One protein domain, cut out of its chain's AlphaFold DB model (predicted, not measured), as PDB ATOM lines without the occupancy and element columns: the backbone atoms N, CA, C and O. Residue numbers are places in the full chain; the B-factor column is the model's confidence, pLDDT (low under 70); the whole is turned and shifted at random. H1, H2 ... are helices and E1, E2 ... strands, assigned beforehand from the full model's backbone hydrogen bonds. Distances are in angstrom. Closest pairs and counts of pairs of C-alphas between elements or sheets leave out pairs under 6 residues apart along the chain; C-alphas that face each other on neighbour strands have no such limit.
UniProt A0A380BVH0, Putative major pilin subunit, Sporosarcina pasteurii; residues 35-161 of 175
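Overview. This is residues 35 to 161 of the 175 residues of the protein "Putative major pilin subunit" of Sporosarcina pasteurii (UniProt A0A380BVH0). One very long helix, H1, makes the length of this model: its first part, residues 35 to 59, sticks out free as an arm, and its later part covers one face of a small three-stranded sheet. Three short helices complete the body: H2 just beyond the far end of H1, H3 beside the sheet at E1, and H4 on H1. The 127 printed residues hold four named helices and three named strands in the order H1 H2 H3 E1 E2 E3 H4, a mixed class; the sheet runs E1 E2 E3, antiparallel. The whole is only just extended, close to loose, with a radius of gyration of the C-alphas of 21.1 A and spans of 78 by 28 by 20 A.

Arrangement. H1, residues 35 to 85, is on the sheet of E1, residues 121 to 127, E2, residues 132 to 140, and E3, residues 143 to 146, making two layers, a helix on one face of a sheet. Its height over the sheet is 9.1 A; it lies over E1, E2 and E3 and only just runs along the strands, at 28 degrees to E1 on the local plane. The closest C-alphas of H1 and E2 are those of Gln 64 and Lys 140, 6.1 A apart. H2, residues 88 to 91, is close to H1 but not clearly touching, with the C-alphas of Ile 83 and Val 89 closest at 6.5 A. H3, residues 100 to 104, stands at the sheet's level and touches H1 at H1's residues 75 to 82 alone, Ala 78 and Leu 103 having the closest C-alphas, 6.8 A apart. The strands form a meander, each the antiparallel neighbour of the one before, in two hairpins: N 125 and O 135 of E1 and E2 are 2.9 A apart, and N 138 and O 145 of E2 and E3 2.8 A, both within hydrogen-bond range. H4, residues 155 to 159, only grazes the sheet but touches H1 at H1's residues 69 to 76 alone, with the C-alphas of Lys 69 and Leu 158 closest at 6.8 A. Every O i to N i+4 pair is within hydrogen-bond range in H3 and H4, and 43 of 47 are in H1; H2 is too short for such a pair.

Along the chain. H1 begins at C-alpha 35 (124.337, 111.773, 105.422), has a kink of 39 degrees near residue 52, and spans 69.6 A. H2 spans 4.8 A and H3 6.3 A. E1, 16.8 A, begins at C-alpha 121 (161.750, 139.814, 124.083). E2, 22.7 A, bends by 67 degrees at residue 135; E3 spans 10.1 A. H4, 6.3 A, ends at C-alpha 159 (158.289, 137.212, 140.118).

Size, cuts and confidence. The C-alphas of Val 36 and Asn 93 are the two farthest apart, 79.1 A. The printed part has no cut, and the link from H3 to E1, 16 residues, is long. Confidence is under 70 at residues 92 to 95, 108 to 110, 117 to 118 and 149 to 150.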
ATOM      1  N   LEU A  35     124.168 110.353 105.076       89.50
ATOM      2  CA  LEU A  35     124.337 111.773 105.422       89.50
ATOM      3  C   LEU A  35     123.885 112.067 106.860       89.50
ATOM      4  O   LEU A  35     124.444 112.945 107.507       89.50
ATOM      5  N   VAL A  36     122.902 111.317 107.365       92.06
ATOM      6  CA  VAL A  36     122.364 111.467 108.723       92.06
ATOM      7  C   VAL A  36     123.376 111.030 109.784       92.06
ATOM      8  O   VAL A  36     123.518 111.709 110.799       92.06
ATOM      9  N   GLU A  37     124.119 109.946 109.552       90.12
ATOM     10  CA  GLU A  37     125.189 109.511 110.461       90.12
ATOM     11  C   GLU A  37     126.313 110.543 110.528       90.12
ATOM     12  O   GLU A  37     126.749 110.912 111.618       90.12
ATOM     13  N   LEU A  38     126.738 111.070 109.374       92.12
ATOM     14  CA  LEU A  38     127.758 112.116 109.340       92.12
ATOM     15  C   LEU A  38     127.262 113.405 110.020       92.12
ATOM     16  O   LEU A  38     128.014 114.052 110.750       92.12
ATOM     17  N   LEU A  39     125.984 113.746 109.822       93.56
ATOM     18  CA  LEU A  39     125.337 114.910 110.425       93.56
ATOM     19  C   LEU A  39     125.325 114.823 111.958       93.56
ATOM     20  O   LEU A  39     125.671 115.792 112.629       93.56
ATOM     21  N   ALA A  40     124.967 113.667 112.524       94.12
ATOM     22  CA  ALA A  40     124.942 113.483 113.974       94.12
ATOM     23  C   ALA A  40     126.331 113.700 114.607       94.12
ATOM     24  O   ALA A  40     126.444 114.341 115.653       94.12
ATOM     25  N   VAL A  41     127.397 113.232 113.949       95.38
ATOM     26  CA  VAL A  41     128.777 113.383 114.438       95.38
ATOM     27  C   VAL A  41     129.212 114.846 114.450       95.38
ATOM     28  O   VAL A  41     129.725 115.319 115.464       95.38
ATOM     29  N   ILE A  42     128.982 115.592 113.363       95.44
ATOM     30  CA  ILE A  42     129.389 117.005 113.311       95.44
ATOM     31  C   ILE A  42     128.619 117.867 114.314       95.44
ATOM     32  O   ILE A  42     129.190 118.808 114.857       95.44
ATOM     33  N   VAL A  43     127.360 117.525 114.619       96.56
ATOM     34  CA  VAL A  43     126.567 118.216 115.649       96.56
ATOM     35  C   VAL A  43     127.186 118.015 117.030       96.56
ATOM     36  O   VAL A  43     127.367 118.983 117.767       96.56
ATOM     37  N   ILE A  44     127.570 116.785 117.376       96.62
ATOM     38  CA  ILE A  44     128.234 116.505 118.658       96.62
ATOM     39  C   ILE A  44     129.587 117.228 118.731       96.62
ATOM     40  O   ILE A  44     129.880 117.873 119.739       96.62
ATOM     41  N   LEU A  45     130.386 117.196 117.657       96.94
ATOM     42  CA  LEU A  45     131.657 117.926 117.589       96.94
ATOM     43  C   LEU A  45     131.462 119.442 117.726       96.94
ATOM     44  O   LEU A  45     132.253 120.087 118.409       96.94
ATOM     45  N   ALA A  46     130.401 120.008 117.142       97.06
ATOM     46  CA  ALA A  46     130.082 121.429 117.263       97.06
ATOM     47  C   ALA A  46     129.742 121.826 118.709       97.06
ATOM     48  O   ALA A  46     130.226 122.852 119.185       97.06
ATOM     49  N   ILE A  47     128.969 121.005 119.430       96.62
ATOM     50  CA  ILE A  47     128.631 121.256 120.841       96.62
ATOM     51  C   ILE A  47     129.890 121.196 121.718       96.62
ATOM     52  O   ILE A  47     130.112 122.087 122.539       96.62
ATOM     53  N   ILE A  48     130.737 120.178 121.522       96.50
ATOM     54  CA  ILE A  48     132.003 120.045 122.260       96.50
ATOM     55  C   ILE A  48     132.917 121.238 121.960       96.50
ATOM     56  O   ILE A  48     133.445 121.856 122.886       96.50
ATOM     57  N   ALA A  49     133.074 121.602 120.685       94.75
ATOM     58  CA  ALA A  49     133.905 122.725 120.268       94.75
ATOM     59  C   ALA A  49     133.417 124.059 120.855       94.75
ATOM     60  O   ALA A  49     134.238 124.854 121.310       94.75
ATOM     61  N   ALA A  50     132.100 124.285 120.923       94.06
ATOM     62  CA  ALA A  50     131.524 125.512 121.471       94.06
ATOM     63  C   ALA A  50     131.940 125.777 122.931       94.06
ATOM     64  O   ALA A  50     132.152 126.930 123.302       94.06
ATOM     65  N   ILE A  51     132.103 124.730 123.748       93.06
ATOM     66  CA  ILE A  51     132.540 124.849 125.151       93.06
ATOM     67  C   ILE A  51     134.073 124.804 125.257       93.06
ATOM     68  O   ILE A  51     134.670 125.550 126.036       93.06
ATOM     69  N   ALA A  52     134.727 123.947 124.469       91.62
ATOM     70  CA  ALA A  52     136.164 123.717 124.562       91.62
ATOM     71  C   ALA A  52     137.001 124.911 124.071       91.62
ATOM     72  O   ALA A  52     137.977 125.276 124.724       91.62
ATOM     73  N   ILE A  53     136.622 125.551 122.959       89.19
ATOM     74  CA  ILE A  53     137.366 126.674 122.363       89.19
ATOM     75  C   ILE A  53     137.562 127.841 123.355       89.19
ATOM     76  O   ILE A  53     138.714 128.233 123.569       89.19
ATOM     77  N   PRO A  54     136.512 128.400 123.998       87.19
ATOM     78  CA  PRO A  54     136.701 129.501 124.946       87.19
ATOM     79  C   PRO A  54     137.512 129.086 126.183       87.19
ATOM     80  O   PRO A  54     138.309 129.882 126.681       87.19
ATOM     81  N   ALA A  55     137.370 127.842 126.655       87.06
ATOM     82  CA  ALA A  55     138.138 127.331 127.792       87.06
ATOM     83  C   ALA A  55     139.641 127.209 127.472       87.06
ATOM     84  O   ALA A  55     140.482 127.683 128.239       87.06
ATOM     85  N   ILE A  56     139.983 126.638 126.312       88.38
ATOM     86  CA  ILE A  56     141.371 126.468 125.855       88.38
ATOM     87  C   ILE A  56     142.037 127.824 125.593       88.38
ATOM     88  O   ILE A  56     143.207 128.004 125.929       88.38
ATOM     89  N   GLY A  57     141.298 128.807 125.066       86.00
ATOM     90  CA  GLY A  57     141.828 130.149 124.817       86.00
ATOM     91  C   GLY A  57     142.428 130.812 126.063       86.00
ATOM     92  O   GLY A  57     143.496 131.417 125.984       86.00
ATOM     93  N   ASN A  58     141.796 130.654 127.229       83.12
ATOM     94  CA  ASN A  58     142.318 131.194 128.489       83.12
ATOM     95  C   ASN A  58     143.555 130.432 128.987       83.12
ATOM     96  O   ASN A  58     144.493 131.049 129.489       83.12
ATOM     97  N   ILE A  59     143.590 129.109 128.806       87.38
ATOM     98  CA  ILE A  59     144.750 128.279 129.170       87.38
ATOM     99  C   ILE A  59     145.972 128.679 128.334       87.38
ATOM    100  O   ILE A  59     147.049 128.896 128.886       87.38
ATOM    101  N   ILE A  60     145.796 128.847 127.019       88.12
ATOM    102  CA  ILE A  60     146.868 129.273 126.110       88.12
ATOM    103  C   ILE A  60     147.395 130.653 126.509       88.12
ATOM    104  O   ILE A  60     148.607 130.838 126.594       88.12
ATOM    105  N   LYS A  61     146.508 131.612 126.801       84.75
ATOM    106  CA  LYS A  61     146.916 132.956 127.243       84.75
ATOM    107  C   LYS A  61     147.736 132.912 128.529       84.75
ATOM    108  O   LYS A  61     148.800 133.517 128.581       84.75
ATOM    109  N   ASN A  62     147.295 132.158 129.535       85.06
ATOM    110  CA  ASN A  62     148.034 132.029 130.794       85.06
ATOM    111  C   ASN A  62     149.398 131.350 130.587       85.06
ATOM    112  O   ASN A  62     150.388 131.751 131.195       85.06
ATOM    113  N   SER A  63     149.474 130.363 129.688       89.06
ATOM    114  CA  SER A  63     150.744 129.744 129.300       89.06
ATOM    115  C   SER A  63     151.677 130.734 128.596       89.06
ATOM    116  O   SER A  63     152.879 130.708 128.844       89.06
ATOM    117  N   GLN A  64     151.144 131.608 127.734       88.81
ATOM    118  CA  GLN A  64     151.919 132.660 127.069       88.81
ATOM    119  C   GLN A  64     152.440 133.685 128.082       88.81
ATOM    120  O   GLN A  64     153.627 133.982 128.055       88.81
ATOM    121  N   VAL A  65     151.608 134.150 129.023       85.88
ATOM    122  CA  VAL A  65     152.037 135.042 130.121       85.88
ATOM    123  C   VAL A  65     153.169 134.411 130.935       85.88
ATOM    124  O   VAL A  65     154.178 135.063 131.188       85.88
ATOM    125  N   GLY A  66     153.032 133.136 131.311       87.19
ATOM    126  CA  GLY A  66     154.067 132.415 132.054       87.19
ATOM    127  C   GLY A  66     155.391 132.318 131.292       87.19
ATOM    128  O   GLY A  66     156.449 132.511 131.888       87.19
ATOM    129  N   ALA A  67     155.337 132.086 129.978       88.88
ATOM    130  CA  ALA A  67     156.525 132.082 129.130       88.88
ATOM    131  C   ALA A  67     157.186 133.469 129.058       88.88
ATOM    132  O   ALA A  67     158.376 133.567 129.312       88.88
ATOM    133  N   LEU A  68     156.420 134.541 128.816       88.94
ATOM    134  CA  LEU A  68     156.956 135.914 128.778       88.94
ATOM    135  C   LEU A  68     157.635 136.307 130.097       88.94
ATOM    136  O   LEU A  68     158.699 136.927 130.103       88.94
ATOM    137  N   LYS A  69     157.032 135.924 131.227       87.44
ATOM    138  CA  LYS A  69     157.606 136.126 132.559       87.44
ATOM    139  C   LYS A  69     158.916 135.357 132.729       87.44
ATOM    140  O   LYS A  69     159.880 135.924 133.232       87.44
ATOM    141  N   SER A  70     158.955 134.091 132.312       90.19
ATOM    142  CA  SER A  70     160.174 133.276 132.359       90.19
ATOM    143  C   SER A  70     161.285 133.882 131.507       90.19
ATOM    144  O   SER A  70     162.398 134.033 131.996       90.19
ATOM    145  N   ASP A  71     160.977 134.294 130.277       91.44
ATOM    146  CA  ASP A  71     161.949 134.893 129.358       91.44
ATOM    147  C   ASP A  71     162.505 136.206 129.935       91.44
ATOM    148  O   ASP A  71     163.712 136.429 129.927       91.44
ATOM    149  N   SER A  72     161.653 137.034 130.550       90.38
ATOM    150  CA  SER A  72     162.080 138.274 131.221       90.38
ATOM    151  C   SER A  72     163.008 138.014 132.417       90.38
ATOM    152  O   SER A  72     163.961 138.756 132.646       90.38
ATOM    153  N   LEU A  73     162.746 136.959 133.199       90.88
ATOM    154  CA  LEU A  73     163.611 136.559 134.315       90.88
ATOM    155  C   LEU A  73     164.944 135.991 133.825       90.88
ATOM    156  O   LEU A  73     165.976 136.266 134.436       90.88
ATOM    157  N   ASN A  74     164.919 135.236 132.727       92.81
ATOM    158  CA  ASN A  74     166.122 134.743 132.068       92.81
ATOM    159  C   ASN A  74     166.971 135.909 131.548       92.81
ATOM    160  O   ASN A  74     168.177 135.901 131.757       92.81
ATOM    161  N   ALA A  75     166.355 136.951 130.982       92.19
ATOM    162  CA  ALA A  75     167.068 138.151 130.548       92.19
ATOM    163  C   ALA A  75     167.741 138.903 131.704       92.19
ATOM    164  O   ALA A  75     168.879 139.340 131.572       92.19
ATOM    165  N   ILE A  76     167.092 138.988 132.872       91.94
ATOM    166  CA  ILE A  76     167.745 139.528 134.077       91.94
ATOM    167  C   ILE A  76     168.931 138.663 134.490       91.94
ATOM    168  O   ILE A  76     169.978 139.205 134.819       91.94
ATOM    169  N   ALA A  77     168.779 137.337 134.496       92.81
ATOM    170  CA  ALA A  77     169.874 136.443 134.856       92.81
ATOM    171  C   ALA A  77     171.052 136.570 133.875       92.81
ATOM    172  O   ALA A  77     172.197 136.608 134.308       92.81
ATOM    173  N   ALA A  78     170.775 136.702 132.578       92.19
ATOM    174  CA  ALA A  78     171.788 136.954 131.560       92.19
ATOM    175  C   ALA A  78     172.475 138.313 131.748       92.19
ATOM    176  O   ALA A  78     173.696 138.380 131.687       92.19
ATOM    177  N   ALA A  79     171.726 139.373 132.066       91.50
ATOM    178  CA  ALA A  79     172.311 140.665 132.417       91.50
ATOM    179  C   ALA A  79     173.197 140.577 133.669       91.50
ATOM    180  O   ALA A  79     174.298 141.115 133.679       91.50
ATOM    181  N   GLU A  80     172.746 139.866 134.708       91.12
ATOM    182  CA  GLU A  80     173.531 139.608 135.923       91.12
ATOM    183  C   GLU A  80     174.840 138.861 135.601       91.12
ATOM    184  O   GLU A  80     175.879 139.216 136.152       91.12
ATOM    185  N   LEU A  81     174.810 137.875 134.694       91.94
ATOM    186  CA  LEU A  81     176.002 137.153 134.227       91.94
ATOM    187  C   LEU A  81     176.938 138.048 133.408       91.94
ATOM    188  O   LEU A  81     178.128 138.097 133.701       91.94
ATOM    189  N   TYR A  82     176.401 138.819 132.463       90.06
ATOM    190  CA  TYR A  82     177.181 139.758 131.657       90.06
ATOM    191  C   TYR A  82     177.973 140.743 132.528       90.06
ATOM    192  O   TYR A  82     179.140 141.012 132.261       90.06
ATOM    193  N   ILE A  83     177.364 141.255 133.604       89.50
ATOM    194  CA  ILE A  83     178.017 142.184 134.544       89.50
ATOM    195  C   ILE A  83     179.136 141.500 135.341       89.50
ATOM    196  O   ILE A  83     180.114 142.153 135.701       89.50
ATOM    197  N   ILE A  84     178.998 140.206 135.648       90.12
ATOM    198  CA  ILE A  84     180.050 139.436 136.329       90.12
ATOM    199  C   ILE A  84     181.273 139.294 135.421       90.12
ATOM    200  O   ILE A  84     182.396 139.462 135.896       90.12
ATOM    201  N   ASP A  85     181.046 139.025 134.138       89.38
ATOM    202  CA  ASP A  85     182.119 138.849 133.158       89.38
ATOM    203  C   ASP A  85     182.728 140.192 132.711       89.38
ATOM    204  O   ASP A  85     183.908 140.242 132.362       89.38
ATOM    205  N   ASN A  86     181.965 141.289 132.801       86.81
ATOM    206  CA  ASN A  86     182.367 142.641 132.398       86.81
ATOM    207  C   ASN A  86     182.193 143.642 133.560       86.81
ATOM    208  O   ASN A  86     181.293 144.493 133.532       86.81
ATOM    209  N   PRO A  87     183.032 143.577 134.611       85.31
ATOM    210  CA  PRO A  87     182.885 144.426 135.792       85.31
ATOM    211  C   PRO A  87     183.046 145.923 135.488       85.31
ATOM    212  O   PRO A  87     182.475 146.744 136.206       85.31
ATOM    213  N   GLU A  88     183.736 146.306 134.401       83.50
ATOM    214  CA  GLU A  88     183.886 147.710 133.984       83.50
ATOM    215  C   GLU A  88     182.555 148.442 133.741       83.50
ATOM    216  O   GLU A  88     182.491 149.669 133.837       83.50
ATOM    217  N   VAL A  89     181.475 147.698 133.477       81.62
ATOM    218  CA  VAL A  89     180.109 148.225 133.322       81.62
ATOM    219  C   VAL A  89     179.659 148.969 134.590       81.62
ATOM    220  O   VAL A  89     178.847 149.892 134.511       81.62
ATOM    221  N   LEU A  90     180.224 148.612 135.749       81.50
ATOM    222  CA  LEU A  90     179.977 149.243 137.046       81.50
ATOM    223  C   LEU A  90     180.979 150.356 137.397       81.50
ATOM    224  O   LEU A  90     180.698 151.157 138.289       81.50
ATOM    225  N   GLU A  91     182.151 150.394 136.758       74.38
ATOM    226  CA  GLU A  91     183.307 151.170 137.241       74.38
ATOM    227  C   GLU A  91     183.432 152.574 136.637       74.38
ATOM    228  O   GLU A  91     184.197 153.410 137.121       74.38
ATOM    229  N   ASN A  92     182.617 152.902 135.643       57.94
ATOM    230  CA  ASN A  92     182.597 154.229 135.049       57.94
ATOM    231  C   ASN A  92     181.422 155.011 135.646       57.94
ATOM    232  O   ASN A  92     180.304 154.514 135.659       57.94
ATOM    233  N   ASN A  93     181.632 156.250 136.115       54.41
ATOM    234  CA  ASN A  93     180.596 157.140 136.697       54.41
ATOM    235  C   ASN A  93     179.354 157.391 135.796       54.41
ATOM    236  O   ASN A  93     178.449 158.140 136.160       54.41
ATOM    237  N   THR A  94     179.311 156.769 134.625       54.69
ATOM    238  CA  THR A  94     178.142 156.478 133.803       54.69
ATOM    239  C   THR A  94     177.931 154.964 133.797       54.69
ATOM    240  O   THR A  94     178.572 154.255 133.026       54.69
ATOM    241  N   SER A  95     177.055 154.475 134.672       62.59
ATOM    242  CA  SER A  95     176.634 153.073 134.675       62.59
ATOM    243  C   SER A  95     176.038 152.739 133.307       62.59
ATOM    244  O   SER A  95     175.010 153.314 132.931       62.59
ATOM    245  N   SER A  96     176.717 151.898 132.527       82.06
ATOM    246  CA  SER A  96     176.249 151.540 131.187       82.06
ATOM    247  C   SER A  96     175.075 150.579 131.321       82.06
ATOM    248  O   SER A  96     175.149 149.585 132.042       82.06
ATOM    249  N   MET A  97     173.965 150.891 130.655       87.25
ATOM    250  CA  MET A  97     172.807 150.001 130.640       87.25
ATOM    251  C   MET A  97     173.147 148.721 129.878       87.25
ATOM    252  O   MET A  97     173.789 148.775 128.830       87.25
ATOM    253  N   VAL A  98     172.676 147.581 130.378       89.94
ATOM    254  CA  VAL A  98     172.759 146.306 129.659       89.94
ATOM    255  C   VAL A  98     171.508 146.177 128.796       89.94
ATOM    256  O   VAL A  98     170.398 146.114 129.328       89.94
ATOM    257  N   THR A  99     171.669 146.195 127.474       90.88
ATOM    258  CA  THR A  99     170.557 146.142 126.513       90.88
ATOM    259  C   THR A  99     170.365 144.732 125.958       90.88
ATOM    260  O   THR A  99     171.229 143.868 126.106       90.88
ATOM    261  N   LEU A 100     169.229 144.498 125.296       89.94
ATOM    262  CA  LEU A 100     168.947 143.225 124.630       89.94
ATOM    263  C   LEU A 100     170.043 142.827 123.631       89.94
ATOM    264  O   LEU A 100     170.480 141.683 123.652       89.94
ATOM    265  N   SER A 101     170.511 143.773 122.816       87.81
ATOM    266  CA  SER A 101     171.490 143.528 121.754       87.81
ATOM    267  C   SER A 101     172.860 143.098 122.290       87.81
ATOM    268  O   SER A 101     173.529 142.269 121.675       87.81
ATOM    269  N   LEU A 102     173.278 143.617 123.456       87.75
ATOM    270  CA  LEU A 102     174.481 143.118 124.135       87.75
ATOM    271  C   LEU A 102     174.307 141.658 124.563       87.75
ATOM    272  O   LEU A 102     175.236 140.867 124.462       87.75
ATOM    273  N   LEU A 103     173.120 141.290 125.048       88.38
ATOM    274  CA  LEU A 103     172.870 139.942 125.556       88.38
ATOM    275  C   LEU A 103     172.709 138.905 124.444       88.38
ATOM    276  O   LEU A 103     173.095 137.757 124.650       88.38
ATOM    277  N   THR A 104     172.162 139.290 123.290       88.06
ATOM    278  CA  THR A 104     172.053 138.407 122.118       88.06
ATOM    279  C   THR A 104     173.370 138.278 121.355       88.06
ATOM    280  O   THR A 104     173.554 137.303 120.629       88.06
ATOM    281  N   GLY A 105     174.324 139.186 121.581       84.06
ATOM    282  CA  GLY A 105     175.610 139.206 120.880       84.06
ATOM    283  C   GLY A 105     175.559 139.939 119.535       84.06
ATOM    284  O   GLY A 105     176.483 139.820 118.735       84.06
ATOM    285  N   ASP A 106     174.492 140.704 119.287       80.00
ATOM    286  CA  ASP A 106     174.290 141.456 118.043       80.00
ATOM    287  C   ASP A 106     175.089 142.767 118.000       80.00
ATOM    288  O   ASP A 106     175.211 143.393 116.943       80.00
ATOM    289  N   GLU A 107     175.633 143.211 119.138       74.69
ATOM    290  CA  GLU A 107     176.514 144.377 119.192       74.69
ATOM    291  C   GLU A 107     177.979 144.015 118.930       74.69
ATOM    292  O   GLU A 107     178.532 143.046 119.457       74.69
ATOM    293  N   GLU A 108     178.640 144.851 118.130       63.56
ATOM    294  CA  GLU A 108     180.061 144.723 117.829       63.56
ATOM    295  C   GLU A 108     180.885 144.903 119.117       63.56
ATOM    296  O   GLU A 108     181.002 146.005 119.651       63.56
ATOM    297  N   GLY A 109     181.434 143.797 119.630       64.56
ATOM    298  CA  GLY A 109     182.191 143.762 120.886       64.56
ATOM    299  C   GLY A 109     181.453 143.150 122.082       64.56
ATOM    300  O   GLY A 109     182.041 143.093 123.155       64.56
ATOM    301  N   ALA A 110     180.226 142.643 121.908       66.88
ATOM    302  CA  ALA A 110     179.427 142.029 122.978       66.88
ATOM    303  C   ALA A 110     179.988 140.699 123.536       66.88
ATOM    304  O   ALA A 110     179.551 140.235 124.587       66.88
ATOM    305  N   GLY A 111     180.988 140.105 122.879       72.81
ATOM    306  CA  GLY A 111     181.577 138.833 123.299       72.81
ATOM    307  C   GLY A 111     180.665 137.641 123.006       72.81
ATOM    308  O   GLY A 111     180.021 137.594 121.961       72.81
ATOM    309  N   GLU A 112     180.664 136.646 123.896       80.56
ATOM    310  CA  GLU A 112     179.795 135.467 123.787       80.56
ATOM    311  C   GLU A 112     178.329 135.836 124.050       80.56
ATOM    312  O   GLU A 112     178.031 136.710 124.861       80.56
ATOM    313  N   SER A 113     177.402 135.146 123.388       87.81
ATOM    314  CA  SER A 113     175.969 135.381 123.574       87.81
ATOM    315  C   SER A 113     175.488 134.825 124.923       87.81
ATOM    316  O   SER A 113     175.742 133.665 125.257       87.81
ATOM    317  N   TYR A 114     174.773 135.646 125.696       88.06
ATOM    318  CA  TYR A 114     174.206 135.278 127.004       88.06
ATOM    319  C   TYR A 114     172.723 134.902 126.909       88.06
ATOM    320  O   TYR A 114     172.174 134.299 127.836       88.06
ATOM    321  N   LEU A 115     172.066 135.269 125.806       88.69
ATOM    322  CA  LEU A 115     170.674 134.972 125.508       88.69
ATOM    323  C   LEU A 115     170.524 134.446 124.089       88.69
ATOM    324  O   LEU A 115     171.065 135.001 123.142       88.69
ATOM    325  N   GLU A 116     169.697 133.417 123.939       81.06
ATOM    326  CA  GLU A 116     169.305 132.938 122.619       81.06
ATOM    327  C   GLU A 116     168.529 134.024 121.852       81.06
ATOM    328  O   GLU A 116     167.701 134.735 122.421       81.06
ATOM    329  N   GLU A 117     168.766 134.125 120.544       66.88
ATOM    330  CA  GLU A 117     168.121 135.108 119.657       66.88
ATOM    331  C   GLU A 117     166.603 134.847 119.497       66.88
ATOM    332  O   GLU A 117     165.820 135.756 119.231       66.88
ATOM    333  N   GLU A 118     166.149 133.609 119.732       68.81
ATOM    334  CA  GLU A 118     164.745 133.185 119.599       68.81
ATOM    335  C   GLU A 118     163.930 133.355 120.900       68.81
ATOM    336  O   GLU A 118     163.095 132.524 121.269       68.81
ATOM    337  N   ILE A 119     164.159 134.442 121.633       79.06
ATOM    338  CA  ILE A 119     163.375 134.793 122.825       79.06
ATOM    339  C   ILE A 119     162.204 135.710 122.476       79.06
ATOM    340  O   ILE A 119     162.206 136.450 121.498       79.06
ATOM    341  N   SER A 120     161.164 135.699 123.312       87.12
ATOM    342  CA  SER A 120     159.969 136.527 123.096       87.12
ATOM    343  C   SER A 120     160.172 138.026 123.370       87.12
ATOM    344  O   SER A 120     159.217 138.798 123.260       87.12
ATOM    345  N   LEU A 121     161.383 138.441 123.745       89.81
ATOM    346  CA  LEU A 121     161.750 139.814 124.083       89.81
ATOM    347  C   LEU A 121     162.031 140.630 122.820       89.81
ATOM    348  O   LEU A 121     162.721 140.183 121.915       89.81
ATOM    349  N   THR A 122     161.499 141.846 122.775       89.25
ATOM    350  CA  THR A 122     161.703 142.800 121.677       89.25
ATOM    351  C   THR A 122     162.409 144.075 122.119       89.25
ATOM    352  O   THR A 122     162.913 144.812 121.280       89.25
ATOM    353  N   ASP A 123     162.424 144.361 123.421       89.50
ATOM    354  CA  ASP A 123     163.156 145.477 124.013       89.50
ATOM    355  C   ASP A 123     163.481 145.114 125.465       89.50
ATOM    356  O   ASP A 123     162.614 144.638 126.205       89.50
ATOM    357  N   PHE A 124     164.726 145.306 125.873       91.94
ATOM    358  CA  PHE A 124     165.181 145.023 127.228       91.94
ATOM    359  C   PHE A 124     166.311 145.977 127.585       91.94
ATOM    360  O   PHE A 124     167.244 146.162 126.805       91.94
ATOM    361  N   GLU A 125     166.228 146.563 128.773       91.06
ATOM    362  CA  GLU A 125     167.269 147.418 129.328       91.06
ATOM    363  C   GLU A 125     167.340 147.194 130.840       91.06
ATOM    364  O   GLU A 125     166.329 147.297 131.542       91.06
ATOM    365  N   TYR A 126     168.534 146.869 131.333       91.88
ATOM    366  CA  TYR A 126     168.816 146.635 132.742       91.88
ATOM    367  C   TYR A 126     169.829 147.652 133.267       91.88
ATOM    368  O   TYR A 126     170.912 147.827 132.708       91.88
ATOM    369  N   ASP A 127     169.466 148.299 134.372       89.88
ATOM    370  CA  ASP A 127     170.294 149.236 135.122       89.88
ATOM    371  C   ASP A 127     171.048 148.466 136.219       89.88
ATOM    372  O   ASP A 127     170.433 148.051 137.215       89.88
ATOM    373  N   PRO A 128     172.371 148.270 136.072       87.50
ATOM    374  CA  PRO A 128     173.145 147.443 136.987       87.50
ATOM    375  C   PRO A 128     173.371 148.121 138.346       87.50
ATOM    376  O   PRO A 128     173.542 147.439 139.359       87.50
ATOM    377  N   THR A 129     173.286 149.455 138.416       86.75
ATOM    378  CA  THR A 129     173.365 150.204 139.679       86.75
ATOM    379  C   THR A 129     172.056 150.127 140.452       86.75
ATOM    380  O   THR A 129     172.060 149.860 141.654       86.75
ATOM    381  N   ALA A 130     170.922 150.333 139.777       85.62
ATOM    382  CA  ALA A 130     169.607 150.233 140.409       85.62
ATOM    383  C   ALA A 130     169.129 148.783 140.595       85.62
ATOM    384  O   ALA A 130     168.126 148.563 141.280       85.62
ATOM    385  N   LYS A 131     169.826 147.807 139.995       88.06
ATOM    386  CA  LYS A 131     169.444 146.387 139.929       88.06
ATOM    387  C   LYS A 131     168.008 146.204 139.445       88.06
ATOM    388  O   LYS A 131     167.217 145.455 140.030       88.06
ATOM    389  N   ALA A 132     167.654 146.959 138.412       87.25
ATOM    390  CA  ALA A 132     166.287 147.080 137.947       87.25
ATOM    391  C   ALA A 132     166.225 147.143 136.424       87.25
ATOM    392  O   ALA A 132     167.075 147.739 135.775       87.25
ATOM    393  N   VAL A 133     165.168 146.565 135.873       89.38
ATOM    394  CA  VAL A 133     164.810 146.671 134.464       89.38
ATOM    395  C   VAL A 133     164.139 148.023 134.232       89.38
ATOM    396  O   VAL A 133     163.191 148.373 134.939       89.38
ATOM    397  N   THR A 134     164.645 148.791 133.272       88.81
ATOM    398  CA  THR A 134     164.173 150.136 132.892       88.81
ATOM    399  C   THR A 134     163.357 150.122 131.604       88.81
ATOM    400  O   THR A 134     162.496 150.983 131.413       88.81
ATOM    401  N   LYS A 135     163.577 149.125 130.741       88.56
ATOM    402  CA  LYS A 135     162.737 148.824 129.578       88.56
ATOM    403  C   LYS A 135     162.526 147.328 129.483       88.56
ATOM    404  O   LYS A 135     163.450 146.547 129.674       88.56
ATOM    405  N   LEU A 136     161.297 146.943 129.178       88.75
ATOM    406  CA  LEU A 136     160.932 145.556 128.958       88.75
ATOM    407  C   LEU A 136     159.761 145.529 127.998       88.75
ATOM    408  O   LEU A 136     158.710 146.083 128.314       88.75
ATOM    409  N   LYS A 137     159.939 144.895 126.848       88.56
ATOM    410  CA  LYS A 137     158.883 144.568 125.898       88.56
ATOM    411  C   LYS A 137     159.080 143.132 125.469       88.56
ATOM    412  O   LYS A 137     160.170 142.744 125.064       88.56
ATOM    413  N   ALA A 138     158.021 142.345 125.561       88.38
ATOM    414  CA  ALA A 138     158.004 140.976 125.097       88.38
ATOM    415  C   ALA A 138     156.633 140.634 124.509       88.38
ATOM    416  O   ALA A 138     155.593 141.124 124.962       88.38
ATOM    417  N   GLN A 139     156.613 139.794 123.482       88.19
ATOM    418  CA  GLN A 139     155.396 139.379 122.803       88.19
ATOM    419  C   GLN A 139     155.461 137.897 122.447       88.19
ATOM    420  O   GLN A 139     156.392 137.429 121.801       88.19
ATOM    421  N   LYS A 140     154.412 137.155 122.811       86.62
ATOM    422  CA  LYS A 140     154.248 135.753 122.419       86.62
ATOM    423  C   LYS A 140     152.802 135.513 122.027       86.62
ATOM    424  O   LYS A 140     151.890 135.642 122.842       86.62
ATOM    425  N   GLY A 141     152.585 135.197 120.753       85.25
ATOM    426  CA  GLY A 141     151.243 135.102 120.184       85.25
ATOM    427  C   GLY A 141     150.472 136.423 120.308       85.25
ATOM    428  O   GLY A 141     150.917 137.465 119.826       85.25
ATOM    429  N   GLY A 142     149.301 136.367 120.948       80.12
ATOM    430  CA  GLY A 142     148.421 137.523 121.149       80.12
ATOM    431  C   GLY A 142     148.647 138.282 122.460       80.12
ATOM    432  O   GLY A 142     147.913 139.231 122.725       80.12
ATOM    433  N   VAL A 143     149.608 137.865 123.290       82.31
ATOM    434  CA  VAL A 143     149.900 138.484 124.591       82.31
ATOM    435  C   VAL A 143     151.128 139.382 124.470       82.31
ATOM    436  O   VAL A 143     152.152 138.969 123.925       82.31
ATOM    437  N   LYS A 144     151.015 140.605 125.000       83.12
ATOM    438  CA  LYS A 144     152.097 141.589 125.085       83.12
ATOM    439  C   LYS A 144     152.411 141.895 126.543       83.12
ATOM    440  O   LYS A 144     151.500 142.096 127.346       83.12
ATOM    441  N   PHE A 145     153.694 141.949 126.855       81.19
ATOM    442  CA  PHE A 145     154.241 142.276 128.157       81.19
ATOM    443  C   PHE A 145     155.119 143.516 127.992       81.19
ATOM    444  O   PHE A 145     156.073 143.474 127.226       81.19
ATOM    445  N   GLU A 146     154.771 144.627 128.636       82.88
ATOM    446  CA  GLU A 146     155.505 145.885 128.485       82.88
ATOM    447  C   GLU A 146     155.571 146.634 129.811       82.88
ATOM    448  O   GLU A 146     154.555 146.778 130.493       82.88
ATOM    449  N   LEU A 147     156.761 147.123 130.149       81.31
ATOM    450  CA  LEU A 147     156.962 148.067 131.238       81.31
ATOM    451  C   LEU A 147     156.544 149.467 130.770       81.31
ATOM    452  O   LEU A 147     157.040 149.966 129.759       81.31
ATOM    453  N   ILE A 148     155.618 150.103 131.491       73.06
ATOM    454  CA  ILE A 148     155.126 151.438 131.129       73.06
ATOM    455  C   ILE A 148     156.222 152.479 131.371       73.06
ATOM    456  O   ILE A 148     156.881 152.477 132.410       73.06
ATOM    457  N   GLY A 149     156.388 153.386 130.404       67.62
ATOM    458  CA  GLY A 149     157.454 154.386 130.375       67.62
ATOM    459  C   GLY A 149     157.670 155.113 131.706       67.62
ATOM    460  O   GLY A 149     156.752 155.716 132.258       67.62
ATOM    461  N   GLY A 150     158.913 155.060 132.191       65.44
ATOM    462  CA  GLY A 150     159.368 155.696 133.431       65.44
ATOM    463  C   GLY A 150     159.317 154.796 134.671       65.44
ATOM    464  O   GLY A 150     159.926 155.144 135.682       65.44
ATOM    465  N   GLN A 151     158.643 153.645 134.604       74.81
ATOM    466  CA  GLN A 151     158.625 152.671 135.697       74.81
ATOM    467  C   GLN A 151     159.887 151.800 135.644       74.81
ATOM    468  O   GLN A 151     160.417 151.522 134.570       74.81
ATOM    469  N   LYS A 152     160.388 151.389 136.813       81.75
ATOM    470  CA  LYS A 152     161.480 150.416 136.949       81.75
ATOM    471  C   LYS A 152     160.934 149.170 137.630       81.75
ATOM    472  O   LYS A 152     160.181 149.293 138.592       81.75
ATOM    473  N   ALA A 153     161.360 147.998 137.181       82.94
ATOM    474  CA  ALA A 153     160.953 146.724 137.758       82.94
ATOM    475  C   ALA A 153     162.167 145.968 138.289       82.94
ATOM    476  O   ALA A 153     163.121 145.721 137.554       82.94
ATOM    477  N   VAL A 154     162.149 145.564 139.558       86.62
ATOM    478  CA  VAL A 154     163.160 144.621 140.058       86.62
ATOM    479  C   VAL A 154     162.727 143.183 139.785       86.62
ATOM    480  O   VAL A 154     161.554 142.894 139.551       86.62
ATOM    481  N   LYS A 155     163.668 142.241 139.895       85.81
ATOM    482  CA  LYS A 155     163.420 140.795 139.749       85.81
ATOM    483  C   LYS A 155     162.214 140.301 140.558       85.81
ATOM    484  O   LYS A 155     161.433 139.491 140.069       85.81
ATOM    485  N   LYS A 156     162.041 140.816 141.782       84.94
ATOM    486  CA  LYS A 156     160.882 140.509 142.633       84.94
ATOM    487  C   LYS A 156     159.565 140.965 142.004       84.94
ATOM    488  O   LYS A 156     158.621 140.187 141.986       84.94
ATOM    489  N   ASP A 157     159.523 142.175 141.459       82.94
ATOM    490  CA  ASP A 157     158.306 142.723 140.864       82.94
ATOM    491  C   ASP A 157     157.849 141.840 139.693       82.94
ATOM    492  O   ASP A 157     156.665 141.561 139.562       82.94
ATOM    493  N   LEU A 158     158.794 141.296 138.912       81.19
ATOM    494  CA  LEU A 158     158.505 140.333 137.845       81.19
ATOM    495  C   LEU A 158     158.070 138.956 138.371       81.19
ATOM    496  O   LEU A 158     157.185 138.326 137.794       81.19
ATOM    497  N   LEU A 159     158.664 138.476 139.468       83.75
ATOM    498  CA  LEU A 159     158.289 137.212 140.118       83.75
ATOM    499  C   LEU A 159     156.885 137.252 140.724       83.75
ATOM    500  O   LEU A 159     156.184 136.238 140.685       83.75
ATOM    501  N   ASP A 160     156.458 138.405 141.226       83.06
ATOM    502  CA  ASP A 160     155.158 138.576 141.874       83.06
ATOM    503  C   ASP A 160     154.021 138.804 140.860       83.06
ATOM    504  O   ASP A 160     152.843 138.802 141.226       83.06
ATOM    505  N   LEU A 161     154.339 138.915 139.562       77.94
ATOM    506  CA  LEU A 161     153.330 139.080 138.522       77.94
ATOM    507  C   LEU A 161     152.370 137.892 138.458       77.94
ATOM    508  O   LEU A 161     152.818 136.738 138.360       77.94
TER     509      LEU A 161